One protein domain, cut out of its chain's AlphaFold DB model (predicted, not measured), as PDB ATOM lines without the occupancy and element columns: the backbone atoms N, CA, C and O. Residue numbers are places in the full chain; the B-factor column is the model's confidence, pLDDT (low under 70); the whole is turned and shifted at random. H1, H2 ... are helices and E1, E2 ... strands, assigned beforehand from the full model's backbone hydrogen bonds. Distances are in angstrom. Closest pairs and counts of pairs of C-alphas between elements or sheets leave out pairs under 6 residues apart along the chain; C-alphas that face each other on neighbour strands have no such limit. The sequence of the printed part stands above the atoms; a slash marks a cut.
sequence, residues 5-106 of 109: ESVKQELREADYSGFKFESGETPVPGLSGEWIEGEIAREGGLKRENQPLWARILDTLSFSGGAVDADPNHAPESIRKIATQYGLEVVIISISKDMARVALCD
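What this domain is: This is residues 5 to 106 of the 109 residues of an uncharacterized protein of Halalkalicoccus paucihalophilus (UniProt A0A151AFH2). A strongly twisted sheet of four strands has two helices, H1 and H3, side by side over one face and running opposite ways, while its other face has no named helix. The third helix, H2, lies off the sheet at one end of the longest axis, reached and left by long links. The printed part has 102 residues, with three named helices and four named strands in the order H1 E1 E2 H2 H3 E3 E4; the sheet runs E1 E2 E4 E3, all antiparallel. The class is mixed, helices and strands, and the whole is compact, with a radius of gyration of the C-alphas of 13.4 A and spans of 39 by 28 by 20 A.

How they stand to each other: H1, residues 5 to 13, is on the sheet at a height of 10.1 A, over the strand E2, residues 32 to 41; the local plane is fitted to only just enough of the sheet, 6 C-alphas. The closest C-alphas of H1 and E2 are those of Lys 8 and Ile 36, 7.5 A apart. E1, residues 20 to 25, forms a hairpin with E2, with N 22 and O 35 within hydrogen-bond range at 2.9 A. E2 bends by 61 degrees at residue 35. H2, residues 53 to 61, is not on the sheet and touches no helix. H3, residues 77 to 86, touches H1 at a shallow tilt of 20 degrees, opposite ways; their closest C-alphas are those of Val 7 and Ile 82, 7.2 A apart. H1 and H3 lie on the same face of the sheet, two layers, helices over one face. E3, residues 89 to 95, forms a hairpin with E4, residues 99 to 105, with N 91 and O 103 at 2.8 A. E4 is also the antiparallel neighbour of E2, with N 38 and O 102 at 2.9 A. E2, H2, H3 and E3 make a split strand-helix-strand unit, two strands running the same way with E4 between them, and its crossover is right-handed. In H1, H2 and H3 every O i to N i+4 pair is within hydrogen-bond range.

Where its parts are: H1 begins at C-alpha 5, (-54.277, 103.837, 58.358). E2, the longest strand, measures 23.9 A, E4 19.5 A, E3 17.9 A and E1 15.8 A. H3 measures 14.4 A, H2 12.8 A and H1 12.4 A. H2 begins at C-alpha 53, (-50.495, 65.999, 56.434), and E4 ends at C-alpha 105, (-59.618, 92.389, 62.535).

The domain as a whole: The C-alphas of Ser 6 and Leu 61, the two farthest apart, are 40.0 A apart. The printed part has no cut. The links E2 to H2 and H2 to H3 are long, with 11 and 15 residues. The mean pLDDT of the printed part is 87.1, and residues 62 to 66 and 68 are under 70.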
ATOM      1  N   GLU A   5     -55.236 103.205  59.270       94.75
ATOM      2  CA  GLU A   5     -54.277 103.837  58.358       94.75
ATOM      3  C   GLU A   5     -52.834 103.506  58.749       94.75
ATOM      4  O   GLU A   5     -52.027 103.162  57.880       94.75
ATOM      5  N   SER A   6     -52.521 103.512  60.048       95.69
ATOM      6  CA  SER A   6     -51.204 103.093  60.537       95.69
ATOM      7  C   SER A   6     -50.947 101.603  60.287       95.69
ATOM      8  O   SER A   6     -49.889 101.251  59.765       95.69
ATOM      9  N   VAL A   7     -51.936 100.731  60.534       95.94
ATOM     10  CA  VAL A   7     -51.841  99.288  60.216       95.94
ATOM     11  C   VAL A   7     -51.535  99.076  58.731       95.94
ATOM     12  O   VAL A   7     -50.643  98.310  58.365       95.94
ATOM     13  N   LYS A   8     -52.251  99.780  57.847       95.19
ATOM     14  CA  LYS A   8     -52.058  99.692  56.394       95.19
ATOM     15  C   LYS A   8     -50.684 100.192  55.952       95.19
ATOM     16  O   LYS A   8     -50.108  99.640  55.011       95.19
ATOM     17  N   GLN A   9     -50.176 101.240  56.595       95.88
ATOM     18  CA  GLN A   9     -48.851 101.783  56.319       95.88
ATOM     19  C   GLN A   9     -47.753 100.785  56.716       95.88
ATOM     20  O   GLN A   9     -46.891 100.498  55.889       95.88
ATOM     21  N   GLU A  10     -47.824 100.179  57.904       96.56
ATOM     22  CA  GLU A  10     -46.854  99.156  58.328       96.56
ATOM     23  C   GLU A  10     -46.914  97.894  57.460       96.56
ATOM     24  O   GLU A  10     -45.877  97.350  57.079       96.56
ATOM     25  N   LEU A  11     -48.115  97.454  57.062       95.31
ATOM     26  CA  LEU A  11     -48.266  96.356  56.102       95.31
ATOM     27  C   LEU A  11     -47.565  96.677  54.780       95.31
ATOM     28  O   LEU A  11     -46.865  95.829  54.234       95.31
ATOM     29  N   ARG A  12     -47.696  97.909  54.276       94.69
ATOM     30  CA  ARG A  12     -47.002  98.347  53.059       94.69
ATOM     31  C   ARG A  12     -45.483  98.365  53.232       94.69
ATOM     32  O   ARG A  12     -44.785  97.980  52.300       94.69
ATOM     33  N   GLU A  13     -44.984  98.815  54.379       95.75
ATOM     34  CA  GLU A  13     -43.549  98.816  54.705       95.75
ATOM     35  C   GLU A  13     -42.978  97.400  54.841       95.75
ATOM     36  O   GLU A  13     -41.805  97.180  54.551       95.75
ATOM     37  N   ALA A  14     -43.820  96.431  55.203       93.44
ATOM     38  CA  ALA A  14     -43.515  95.003  55.210       93.44
ATOM     39  C   ALA A  14     -43.785  94.303  53.856       93.44
ATOM     40  O   ALA A  14     -43.963  93.088  53.826       93.44
ATOM     41  N   ASP A  15     -43.833  95.054  52.749       93.06
ATOM     42  CA  ASP A  15     -44.082  94.584  51.375       93.06
ATOM     43  C   ASP A  15     -45.495  94.017  51.093       93.06
ATOM     44  O   ASP A  15     -45.768  93.495  50.009       93.06
ATOM     45  N   TYR A  16     -46.462  94.223  51.990       92.88
ATOM     46  CA  TYR A  16     -47.868  93.828  51.822       92.88
ATOM     47  C   TYR A  16     -48.757  94.985  51.336       92.88
ATOM     48  O   TYR A  16     -49.783  95.333  51.922       92.88
ATOM     49  N   SER A  17     -48.386  95.595  50.211       89.38
ATOM     50  CA  SER A  17     -49.078  96.778  49.664       89.38
ATOM     51  C   SER A  17     -50.524  96.546  49.182       89.38
ATOM     52  O   SER A  17     -51.259  97.513  48.975       89.38
ATOM     53  N   GLY A  18     -50.940  95.288  49.003       91.94
ATOM     54  CA  GLY A  18     -52.255  94.907  48.469       91.94
ATOM     55  C   GLY A  18     -53.413  94.949  49.470       91.94
ATOM     56  O   GLY A  18     -54.555  94.741  49.060       91.94
ATOM     57  N   PHE A  19     -53.139  95.212  50.749       94.88
ATOM     58  CA  PHE A  19     -54.150  95.206  51.801       94.88
ATOM     59  C   PHE A  19     -55.094  96.420  51.728       94.88
ATOM     60  O   PHE A  19     -54.679  97.563  51.491       94.88
ATOM     61  N   LYS A  20     -56.388  96.173  51.937       95.06
ATOM     62  CA  LYS A  20     -57.477  97.150  51.845       95.06
ATOM     63  C   LYS A  20     -58.354  97.087  53.082       95.06
ATOM     64  O   LYS A  20     -58.553  96.021  53.645       95.06
ATOM     65  N   PHE A  21     -58.865  98.249  53.465       94.62
ATOM     66  CA  PHE A  21     -59.878  98.362  54.501       94.62
ATOM     67  C   PHE A  21     -61.229  97.917  53.947       94.62
ATOM     68  O   PHE A  21     -61.608  98.332  52.852       94.62
ATOM     69  N   GLU A  22     -61.936  97.117  54.727       94.44
ATOM     70  CA  GLU A  22     -63.269  96.607  54.452       94.44
ATOM     71  C   GLU A  22     -64.118  96.716  55.726       94.44
ATOM     72  O   GLU A  22     -63.602  96.787  56.844       94.44
ATOM     73  N   SER A  23     -65.440  96.756  55.560       93.62
ATOM     74  CA  SER A  23     -66.363  96.765  56.695       93.62
ATOM     75  C   SER A  23     -67.697  96.108  56.352       93.62
ATOM     76  O   SER A  23     -68.119  96.105  55.194       93.62
ATOM     77  N   GLY A  24     -68.374  95.567  57.363       92.25
ATOM     78  CA  GLY A  24     -69.698  94.964  57.249       92.25
ATOM     79  C   GLY A  24     -69.810  93.597  57.917       92.25
ATOM     80  O   GLY A  24     -69.155  93.303  58.916       92.25
ATOM     81  N   GLU A  25     -70.680  92.762  57.361       90.06
ATOM     82  CA  GLU A  25     -70.886  91.380  57.793       90.06
ATOM     83  C   GLU A  25     -70.333  90.415  56.744       90.06
ATOM     84  O   GLU A  25     -70.381  90.676  55.540       90.06
ATOM     85  N   THR A  26     -69.829  89.269  57.196       87.38
ATOM     86  CA  THR A  26     -69.292  88.223  56.324       87.38
ATOM     87  C   THR A  26     -69.627  86.844  56.887       87.38
ATOM     88  O   THR A  26     -69.753  86.680  58.099       87.38
ATOM     89  N   PRO A  27     -69.799  85.821  56.027       85.31
ATOM     90  CA  PRO A  27     -69.989  84.445  56.478       85.31
ATOM     91  C   PRO A  27     -68.722  83.818  57.085       85.31
ATOM     92  O   PRO A  27     -68.780  82.675  57.534       85.31
ATOM     93  N   VAL A  28     -67.580  84.516  57.060       83.50
ATOM     94  CA  VAL A  28     -66.318  84.054  57.651       83.50
ATOM     95  C   VAL A  28     -66.390  84.203  59.177       83.50
ATOM     96  O   VAL A  28     -66.493  85.328  59.663       83.50
ATOM     97  N   PRO A  29     -66.326  83.102  59.952       81.62
ATOM     98  CA  PRO A  29     -66.341  83.178  61.409       81.62
ATOM     99  C   PRO A  29     -65.187  84.036  61.937       81.62
ATOM    100  O   PRO A  29     -64.057  83.898  61.473       81.62
ATOM    101  N   GLY A  30     -65.474  84.898  62.913       79.12
ATOM    102  CA  GLY A  30     -64.478  85.785  63.525       79.12
ATOM    103  C   GLY A  30     -64.156  87.043  62.717       79.12
ATOM    104  O   GLY A  30     -63.357  87.852  63.168       79.12
ATOM    105  N   LEU A  31     -64.784  87.246  61.554       87.75
ATOM    106  CA  LEU A  31     -64.631  88.463  60.765       87.75
ATOM    107  C   LEU A  31     -65.970  89.210  60.732       87.75
ATOM    108  O   LEU A  31     -66.957  88.718  60.198       87.75
ATOM    109  N   SER A  32     -66.043  90.383  61.352       88.12
ATOM    110  CA  SER A  32     -67.221  91.260  61.309       88.12
ATOM    111  C   SER A  32     -66.832  92.676  61.724       88.12
ATOM    112  O   SER A  32     -65.805  92.867  62.371       88.12
ATOM    113  N   GLY A  33     -67.643  93.671  61.368       91.56
ATOM    114  CA  GLY A  33     -67.364  95.060  61.724       91.56
ATOM    115  C   GLY A  33     -66.368  95.686  60.760       91.56
ATOM    116  O   GLY A  33     -66.734  95.948  59.621       91.56
ATOM    117  N   GLU A  34     -65.142  95.939  61.207       94.31
ATOM    118  CA  GLU A  34     -64.075  96.566  60.422       94.31
ATOM    119  C   GLU A  34     -62.857  95.644  60.357       94.31
ATOM    120  O   GLU A  34     -62.499  94.996  61.343       94.31
ATOM    121  N   TRP A  35     -62.211  95.571  59.196       95.75
ATOM    122  CA  TRP A  35     -60.977  94.809  59.036       95.75
ATOM    123  C   TRP A  35     -60.130  95.340  57.886       95.75
ATOM    124  O   TRP A  35     -60.586  96.089  57.021       95.75
ATOM    125  N   ILE A  36     -58.872  94.913  57.857       95.75
ATOM    126  CA  ILE A  36     -57.997  95.078  56.703       95.75
ATOM    127  C   ILE A  36     -57.680  93.706  56.124       95.75
ATOM    128  O   ILE A  36     -57.183  92.836  56.828       95.75
ATOM    129  N   GLU A  37     -57.927  93.509  54.834       94.88
ATOM    130  CA  GLU A  37     -57.664  92.244  54.149       94.88
ATOM    131  C   GLU A  37     -56.818  92.399  52.888       94.88
ATOM    132  O   GLU A  37     -56.833  93.432  52.221       94.88
ATOM    133  N   GLY A  38     -56.070  91.353  52.552       94.06
ATOM    134  CA  GLY A  38     -55.188  91.339  51.396       94.06
ATOM    135  C   GLY A  38     -54.781  89.931  50.988       94.06
ATOM    136  O   GLY A  38     -54.899  88.973  51.754       94.06
ATOM    137  N   GLU A  39     -54.310  89.812  49.751       92.88
ATOM    138  CA  GLU A  39     -53.728  88.576  49.234       92.88
ATOM    139  C   GLU A  39     -52.218  88.560  49.473       92.88
ATOM    140  O   GLU A  39     -51.510  89.520  49.164       92.88
ATOM    141  N   ILE A  40     -51.728  87.438  49.986       91.06
ATOM    142  CA  ILE A  40     -50.314  87.172  50.229       91.06
ATOM    143  C   ILE A  40     -49.903  85.870  49.557       91.06
ATOM    144  O   ILE A  40     -50.719  84.960  49.395       91.06
ATOM    145  N   ALA A  41     -48.628  85.750  49.193       89.00
ATOM    146  CA  ALA A  41     -48.088  84.468  48.763       89.00
ATOM    147  C   ALA A  41     -48.200  83.439  49.900       89.00
ATOM    148  O   ALA A  41     -48.102  83.781  51.081       89.00
ATOM    149  N   ARG A  42     -48.367  82.157  49.554       85.25
ATOM    150  CA  ARG A  42     -48.267  81.055  50.525       85.25
ATOM    151  C   ARG A  42     -46.821  80.911  51.000       85.25
ATOM    152  O   ARG A  42     -46.056  80.091  50.496       85.25
ATOM    153  N   GLU A  43     -46.443  81.720  51.977       81.44
ATOM    154  CA  GLU A  43     -45.119  81.735  52.593       81.44
ATOM    155  C   GLU A  43     -45.162  81.333  54.072       81.44
ATOM    156  O   GLU A  43     -46.229  81.175  54.667       81.44
ATOM    157  N   GLY A  44     -43.987  81.111  54.672       81.69
ATOM    158  CA  GLY A  44     -43.890  80.714  56.078       81.69
ATOM    159  C   GLY A  44     -44.736  79.478  56.394       81.69
ATOM    160  O   GLY A  44     -44.604  78.448  55.731       81.69
ATOM    161  N   GLY A  45     -45.613  79.581  57.395       81.12
ATOM    162  CA  GLY A  45     -46.497  78.490  57.811       81.12
ATOM    163  C   GLY A  45     -47.527  78.081  56.755       81.12
ATOM    164  O   GLY A  45     -47.912  76.919  56.732       81.12
ATOM    165  N   LEU A  46     -47.912  78.967  55.828       83.81
ATOM    166  CA  LEU A  46     -48.918  78.706  54.781       83.81
ATOM    167  C   LEU A  46     -48.399  77.858  53.611       83.81
ATOM    168  O   LEU A  46     -49.181  77.383  52.773       83.81
ATOM    169  N   LYS A  47     -47.082  77.651  53.544       85.56
ATOM    170  CA  LYS A  47     -46.457  76.754  52.571       85.56
ATOM    171  C   LYS A  47     -46.988  75.343  52.738       85.56
ATOM    172  O   LYS A  47     -47.045  74.823  53.850       85.56
ATOM    173  N   ARG A  48     -47.307  74.682  51.628       81.31
ATOM    174  CA  ARG A  48     -47.840  73.315  51.641       81.31
ATOM    175  C   ARG A  48     -46.947  72.358  52.436       81.31
ATOM    176  O   ARG A  48     -47.449  71.542  53.198       81.31
ATOM    177  N   GLU A  49     -45.628  72.466  52.319       84.06
ATOM    178  CA  GLU A  49     -44.661  71.647  53.056       84.06
ATOM    179  C   GLU A  49     -44.575  71.934  54.562       84.06
ATOM    180  O   GLU A  49     -43.935  71.161  55.276       84.06
ATOM    181  N   ASN A  50     -45.233  72.986  55.049       85.88
ATOM    182  CA  ASN A  50     -45.334  73.343  56.466       85.88
ATOM    183  C   ASN A  50     -46.728  73.062  57.043       85.88
ATOM    184  O   ASN A  50     -46.915  73.107  58.254       85.88
ATOM    185  N   GLN A  51     -47.686  72.695  56.190       84.62
ATOM    186  CA  GLN A  51     -49.046  72.354  56.584       84.62
ATOM    187  C   GLN A  51     -49.144  70.937  57.171       84.62
ATOM    188  O   GLN A  51     -48.323  70.074  56.834       84.62
ATOM    189  N   PRO A  52     -50.155  70.640  58.000       84.44
ATOM    190  CA  PRO A  52     -50.438  69.280  58.447       84.44
ATOM    191  C   PRO A  52     -50.673  68.309  57.279       84.44
ATOM    192  O   PRO A  52     -51.127  68.693  56.200       84.44
ATOM    193  N   LEU A  53     -50.401  67.017  57.490       84.38
ATOM    194  CA  LEU A  53     -50.495  65.999  56.434       84.38
ATOM    195  C   LEU A  53     -51.892  65.929  55.794       84.38
ATOM    196  O   LEU A  53     -51.998  65.797  54.576       84.38
ATOM    197  N   TRP A  54     -52.951  66.054  56.601       82.25
ATOM    198  CA  TRP A  54     -54.334  66.047  56.117       82.25
ATOM    199  C   TRP A  54     -54.590  67.203  55.141       82.25
ATOM    200  O   TRP A  54     -55.119  66.973  54.054       82.25
ATOM    201  N   ALA A  55     -54.119  68.410  55.468       80.81
ATOM    202  CA  ALA A  55     -54.252  69.583  54.613       80.81
ATOM    203  C   ALA A  55     -53.488  69.382  53.298       80.81
ATOM    204  O   ALA A  55     -54.042  69.618  52.232       80.81
ATOM    205  N   ARG A  56     -52.269  68.818  53.334       81.56
ATOM    206  CA  ARG A  56     -51.491  68.517  52.113       81.56
ATOM    207  C   ARG A  56     -52.164  67.515  51.182       81.56
ATOM    208  O   ARG A  56     -51.969  67.618  49.970       81.56
ATOM    209  N   ILE A  57     -52.862  66.521  51.735       81.50
ATOM    210  CA  ILE A  57     -53.609  65.519  50.962       81.50
ATOM    211  C   ILE A  57     -54.830  66.182  50.320       81.50
ATOM    212  O   ILE A  57     -55.044  66.034  49.119       81.50
ATOM    213  N   LEU A  58     -55.590  66.974  51.079       79.62
ATOM    214  CA  LEU A  58     -56.720  67.731  50.531       79.62
ATOM    215  C   LEU A  58     -56.270  68.709  49.438       79.62
ATOM    216  O   LEU A  58     -56.921  68.807  48.401       79.62
ATOM    217  N   ASP A  59     -55.111  69.346  49.614       76.06
ATOM    218  CA  ASP A  59     -54.528  70.284  48.649       76.06
ATOM    219  C   ASP A  59     -54.230  69.608  47.298       76.06
ATOM    220  O   ASP A  59     -54.366  70.229  46.249       76.06
ATOM    221  N   THR A  60     -53.879  68.312  47.291       75.50
ATOM    222  CA  THR A  60     -53.697  67.543  46.040       75.50
ATOM    223  C   THR A  60     -54.983  67.114  45.361       75.50
ATOM    224  O   THR A  60     -54.978  66.881  44.156       75.50
ATOM    225  N   LEU A  61     -56.056  66.948  46.133       73.56
ATOM    226  CA  LEU A  61     -57.342  66.468  45.630       73.56
ATOM    227  C   LEU A  61     -58.221  67.616  45.137       73.56
ATOM    228  O   LEU A  61     -59.122  67.404  44.327       73.56
ATOM    229  N   SER A  62     -57.957  68.832  45.608       65.75
ATOM    230  CA  SER A  62     -58.667  70.024  45.173       65.75
ATOM    231  C   SER A  62     -58.195  70.424  43.774       65.75
ATOM    232  O   SER A  62     -57.027  70.749  43.569       65.75
ATOM    233  N   PHE A  63     -59.107  70.428  42.799       55.62
ATOM    234  CA  PHE A  63     -58.827  70.787  41.397       55.62
ATOM    235  C   PHE A  63     -58.249  72.216  41.250       55.62
ATOM    236  O   PHE A  63     -57.607  72.529  40.251       55.62
ATOM    237  N   SER A  64     -58.454  73.066  42.265       57.88
ATOM    238  CA  SER A  64     -57.934  74.434  42.398       57.88
ATOM    239  C   SER A  64     -56.759  74.586  43.384       57.88
ATOM    240  O   SER A  64     -56.224  75.687  43.506       57.88
ATOM    241  N   GLY A  65     -56.341  73.510  44.067       56.22
ATOM    242  CA  GLY A  65     -55.177  73.477  44.965       56.22
ATOM    243  C   GLY A  65     -55.235  74.456  46.143       56.22
ATOM    244  O   GLY A  65     -54.353  75.292  46.265       56.22
ATOM    245  N   GLY A  66     -56.278  74.410  46.975       67.31
ATOM    246  CA  GLY A  66     -56.459  75.399  48.045       67.31
ATOM    247  C   GLY A  66     -56.910  74.818  49.377       67.31
ATOM    248  O   GLY A  66     -57.994  75.157  49.839       67.31
ATOM    249  N   ALA A  67     -56.109  73.950  49.995       70.44
ATOM    250  CA  ALA A  67     -56.336  73.537  51.382       70.44
ATOM    251  C   ALA A  67     -55.147  73.921  52.277       70.44
ATOM    252  O   ALA A  67     -54.022  73.462  52.066       70.44
ATOM    253  N   VAL A  68     -55.415  74.727  53.305       69.75
ATOM    254  CA  VAL A  68     -54.522  74.941  54.451       69.75
ATOM    255  C   VAL A  68     -55.318  74.854  55.741       69.75
ATOM    256  O   VAL A  68     -56.535  75.039  55.753       69.75
ATOM    257  N   ASP A  69     -54.611  74.561  56.818       77.12
ATOM    258  CA  ASP A  69     -55.078  74.797  58.166       77.12
ATOM    259  C   ASP A  69     -55.233  76.313  58.373       77.12
ATOM    260  O   ASP A  69     -54.308  77.087  58.109       77.12
ATOM    261  N   ALA A  70     -56.433  76.724  58.781       77.62
ATOM    262  CA  ALA A  70     -56.794  78.123  58.980       77.62
ATOM    263  C   ALA A  70     -56.303  78.672  60.333       77.62
ATOM    264  O   ALA A  70     -56.703  79.771  60.712       77.62
ATOM    265  N   ASP A  71     -55.446  77.934  61.053       84.75
ATOM    266  CA  ASP A  71     -54.773  78.427  62.254       84.75
ATOM    267  C   ASP A  71     -54.029  79.756  61.955       84.75
ATOM    268  O   ASP A  71     -53.108  79.782  61.126       84.75
ATOM    269  N   PRO A  72     -54.379  80.860  62.646       83.62
ATOM    270  CA  PRO A  72     -53.715  82.161  62.522       83.62
ATOM    271  C   PRO A  72     -52.190  82.105  62.696       83.62
ATOM    272  O   PRO A  72     -51.455  82.910  62.117       83.62
ATOM    273  N   ASN A  73     -51.678  81.123  63.446       86.88
ATOM    274  CA  ASN A  73     -50.246  80.906  63.642       86.88
ATOM    275  C   ASN A  73     -49.512  80.512  62.355       86.88
ATOM    276  O   ASN A  73     -48.282  80.601  62.294       86.88
ATOM    277  N   HIS A  74     -50.226  80.096  61.312       86.31
ATOM    278  CA  HIS A  74     -49.619  79.813  60.019       86.31
ATOM    279  C   HIS A  74     -49.357  81.064  59.182       86.31
ATOM    280  O   HIS A  74     -48.497  80.999  58.301       86.31
ATOM    281  N   ALA A  75     -50.007  82.196  59.477       89.38
ATOM    282  CA  ALA A  75     -49.758  83.459  58.788       89.38
ATOM    283  C   ALA A  75     -48.286  83.911  58.922       89.38
ATOM    284  O   ALA A  75     -47.624  83.551  59.907       89.38
ATOM    285  N   PRO A  76     -47.754  84.698  57.963       90.25
ATOM    286  CA  PRO A  76     -46.389  85.218  58.019       90.25
ATOM    287  C   PRO A  76     -46.085  85.942  59.333       90.25
ATOM    288  O   PRO A  76     -46.924  86.654  59.882       90.25
ATOM    289  N   GLU A  77     -44.865  85.774  59.843       91.88
ATOM    290  CA  GLU A  77     -44.467  86.318  61.148       91.88
ATOM    291  C   GLU A  77     -44.591  87.847  61.212       91.88
ATOM    292  O   GLU A  77     -45.020  88.379  62.233       91.88
ATOM    293  N   SER A  78     -44.259  88.542  60.123       92.12
ATOM    294  CA  SER A  78     -44.442  89.988  59.938       92.12
ATOM    295  C   SER A  78     -45.899  90.406  60.156       92.12
ATOM    296  O   SER A  78     -46.164  91.279  60.978       92.12
ATOM    297  N   ILE A  79     -46.846  89.724  59.506       92.88
ATOM    298  CA  ILE A  79     -48.286  89.968  59.669       92.88
ATOM    299  C   ILE A  79     -48.730  89.718  61.108       92.88
ATOM    300  O   ILE A  79     -49.417  90.554  61.688       92.88
ATOM    301  N   ARG A  80     -48.301  88.608  61.722       94.06
ATOM    302  CA  ARG A  80     -48.659  88.307  63.119       94.06
ATOM    303  C   ARG A  80     -48.104  89.343  64.097       94.06
ATOM    304  O   ARG A  80     -48.774  89.668  65.074       94.06
ATOM    305  N   LYS A  81     -46.892  89.856  63.856       95.19
ATOM    306  CA  LYS A  81     -46.280  90.914  64.675       95.19
ATOM    307  C   LYS A  81     -47.059  92.217  64.577       95.19
ATOM    308  O   LYS A  81     -47.373  92.778  65.620       95.19
ATOM    309  N   ILE A  82     -47.408  92.642  63.361       95.44
ATOM    310  CA  ILE A  82     -48.244  93.829  63.139       95.44
ATOM    311  C   ILE A  82     -49.591  93.636  63.843       95.44
ATOM    312  O   ILE A  82     -49.968  94.455  64.671       95.44
ATOM    313  N   ALA A  83     -50.275  92.510  63.621       94.62
ATOM    314  CA  ALA A  83     -51.545  92.229  64.290       94.62
ATOM    315  C   ALA A  83     -51.419  92.311  65.823       94.62
ATOM    316  O   ALA A  83     -52.152  93.054  66.466       94.62
ATOM    317  N   THR A  84     -50.404  91.663  66.407       95.50
ATOM    318  CA  THR A  84     -50.141  91.710  67.858       95.50
ATOM    319  C   THR A  84     -49.874  93.131  68.363       95.50
ATOM    320  O   THR A  84     -50.366  93.502  69.426       95.50
ATOM    321  N   GLN A  85     -49.110  93.936  67.619       95.81
ATOM    322  CA  GLN A  85     -48.780  95.317  67.982       95.81
ATOM    323  C   GLN A  85     -50.029  96.195  68.111       95.81
ATOM    324  O   GLN A  85     -50.094  97.040  69.002       95.81
ATOM    325  N   TYR A  86     -51.017  95.973  67.245       94.88
ATOM    326  CA  TYR A  86     -52.279  96.708  67.248       94.88
ATOM    327  C   TYR A  86     -53.394  96.006  68.038       94.88
ATOM    328  O   TYR A  86     -54.500  96.531  68.110       94.88
ATOM    329  N   GLY A  87     -53.115  94.854  68.662       94.25
ATOM    330  CA  GLY A  87     -54.113  94.077  69.401       94.25
ATOM    331  C   GLY A  87     -55.178  93.425  68.512       94.25
ATOM    332  O   GLY A  87     -56.303  93.246  68.962       94.25
ATOM    333  N   LEU A  88     -54.827  93.095  67.269       94.94
ATOM    334  CA  LEU A  88     -55.700  92.512  66.250       94.94
ATOM    335  C   LEU A  88     -55.536  90.993  66.155       94.94
ATOM    336  O   LEU A  88     -54.465  90.440  66.423       94.94
ATOM    337  N   GLU A  89     -56.587  90.332  65.684       94.00
ATOM    338  CA  GLU A  89     -56.574  88.927  65.292       94.00
ATOM    339  C   GLU A  89     -56.278  88.771  63.799       94.00
ATOM    340  O   GLU A  89     -56.543  89.662  62.992       94.00
ATOM    341  N   VAL A  90     -55.714  87.620  63.428       94.00
ATOM    342  CA  VAL A  90     -55.442  87.261  62.033       94.00
ATOM    343  C   VAL A  90     -56.410  86.164  61.613       94.00
ATOM    344  O   VAL A  90     -56.463  85.118  62.251       94.00
ATOM    345  N   VAL A  91     -57.125  86.365  60.510       91.69
ATOM    346  CA  VAL A  91     -58.080  85.396  59.957       91.69
ATOM    347  C   VAL A  91     -57.666  85.018  58.540       91.69
ATOM    348  O   VAL A  91     -57.462  85.879  57.687       91.69
ATOM    349  N   ILE A  92     -57.558  83.720  58.254       89.94
ATOM    350  CA  ILE A  92     -57.320  83.219  56.892       89.94
ATOM    351  C   ILE A  92     -58.684  83.070  56.201       89.94
ATOM    352  O   ILE A  92     -59.438  82.148  56.498       89.94
ATOM    353  N   ILE A  93     -59.006  83.993  55.287       87.19
ATOM    354  CA  ILE A  93     -60.310  84.088  54.606       87.19
ATOM    355  C   ILE A  93     -60.468  82.987  53.554       87.19
ATOM    356  O   ILE A  93     -61.492  82.311  53.483       87.19
ATOM    357  N   SER A  94     -59.483  82.860  52.665       82.75
ATOM    358  CA  SER A  94     -59.536  81.925  51.542       82.75
ATOM    359  C   SER A  94     -58.147  81.615  51.009       82.75
ATOM    360  O   SER A  94     -57.177  82.321  51.283       82.75
ATOM    361  N   ILE A  95     -58.031  80.519  50.260       80.38
ATOM    362  CA  ILE A  95     -56.749  79.996  49.789       80.38
ATOM    363  C   ILE A  95     -56.882  79.569  48.335       80.38
ATOM    364  O   ILE A  95     -57.885  78.984  47.924       80.38
ATOM    365  N   SER A  96     -55.828  79.821  47.573       76.94
ATOM    366  CA  SER A  96     -55.606  79.280  46.238       76.94
ATOM    367  C   SER A  96     -54.257  78.561  46.179       76.94
ATOM    368  O   SER A  96     -53.531  78.471  47.174       76.94
ATOM    369  N   LYS A  97     -53.896  78.069  44.993       76.75
ATOM    370  CA  LYS A  97     -52.641  77.348  44.760       76.75
ATOM    371  C   LYS A  97     -51.412  78.073  45.293       76.75
ATOM    372  O   LYS A  97     -50.621  77.459  46.005       76.75
ATOM    373  N   ASP A  98     -51.295  79.362  44.992       82.56
ATOM    374  CA  ASP A  98     -50.074  80.130  45.251       82.56
ATOM    375  C   ASP A  98     -50.292  81.269  46.264       82.56
ATOM    376  O   ASP A  98     -49.324  81.815  46.795       82.56
ATOM    377  N   MET A  99     -51.551  81.589  46.584       87.44
ATOM    378  CA  MET A  99     -51.919  82.748  47.403       87.44
ATOM    379  C   MET A  99     -52.884  82.379  48.531       87.44
ATOM    380  O   MET A  99     -53.698  81.466  48.390       87.44
ATOM    381  N   ALA A 100     -52.841  83.137  49.620       89.12
ATOM    382  CA  ALA A 100     -53.836  83.142  50.683       89.12
ATOM    383  C   ALA A 100     -54.395  84.559  50.856       89.12
ATOM    384  O   ALA A 100     -53.644  85.530  50.813       89.12
ATOM    385  N   ARG A 101     -55.704  84.676  51.067       90.81
ATOM    386  CA  ARG A 101     -56.355  85.920  51.478       90.81
ATOM    387  C   ARG A 101     -56.447  85.927  52.995       90.81
ATOM    388  O   ARG A 101     -56.970  84.983  53.587       90.81
ATOM    389  N   VAL A 102     -55.926  86.977  53.609       93.19
ATOM    390  CA  VAL A 102     -55.827  87.130  55.062       93.19
ATOM    391  C   VAL A 102     -56.483  88.441  55.467       93.19
ATOM    392  O   VAL A 102     -56.344  89.429  54.752       93.19
ATOM    393  N   ALA A 103     -57.172  88.443  56.604       94.81
ATOM    394  CA  ALA A 103     -57.687  89.629  57.269       94.81
ATOM    395  C   ALA A 103     -57.004  89.854  58.619       94.81
ATOM    396  O   ALA A 103     -56.639  88.898  59.302       94.81
ATOM    397  N   LEU A 104     -56.862  91.125  58.989       95.62
ATOM    398  CA  LEU A 104     -56.576  91.596  60.335       95.62
ATOM    399  C   LEU A 104     -57.828  92.316  60.841       95.62
ATOM    400  O   LEU A 104     -58.282  93.264  60.195       95.62
ATOM    401  N   CYS A 105     -58.375  91.872  61.964       94.38
ATOM    402  CA  CYS A 105     -59.618  92.389  62.535       94.38
ATOM    403  C   CYS A 105     -59.491  92.599  64.041       94.38
ATOM    404  O   CYS A 105     -58.594  92.045  64.681       94.38
ATOM    405  N   ASP A 106     -60.392  93.398  64.607       93.00
ATOM    406  CA  ASP A 106     -60.516  93.463  66.060       93.00
ATOM    407  C   ASP A 106     -60.904  92.072  66.614       93.00
ATOM    408  O   ASP A 106     -61.639  91.334  65.946       93.00
TER     409      ASP A 106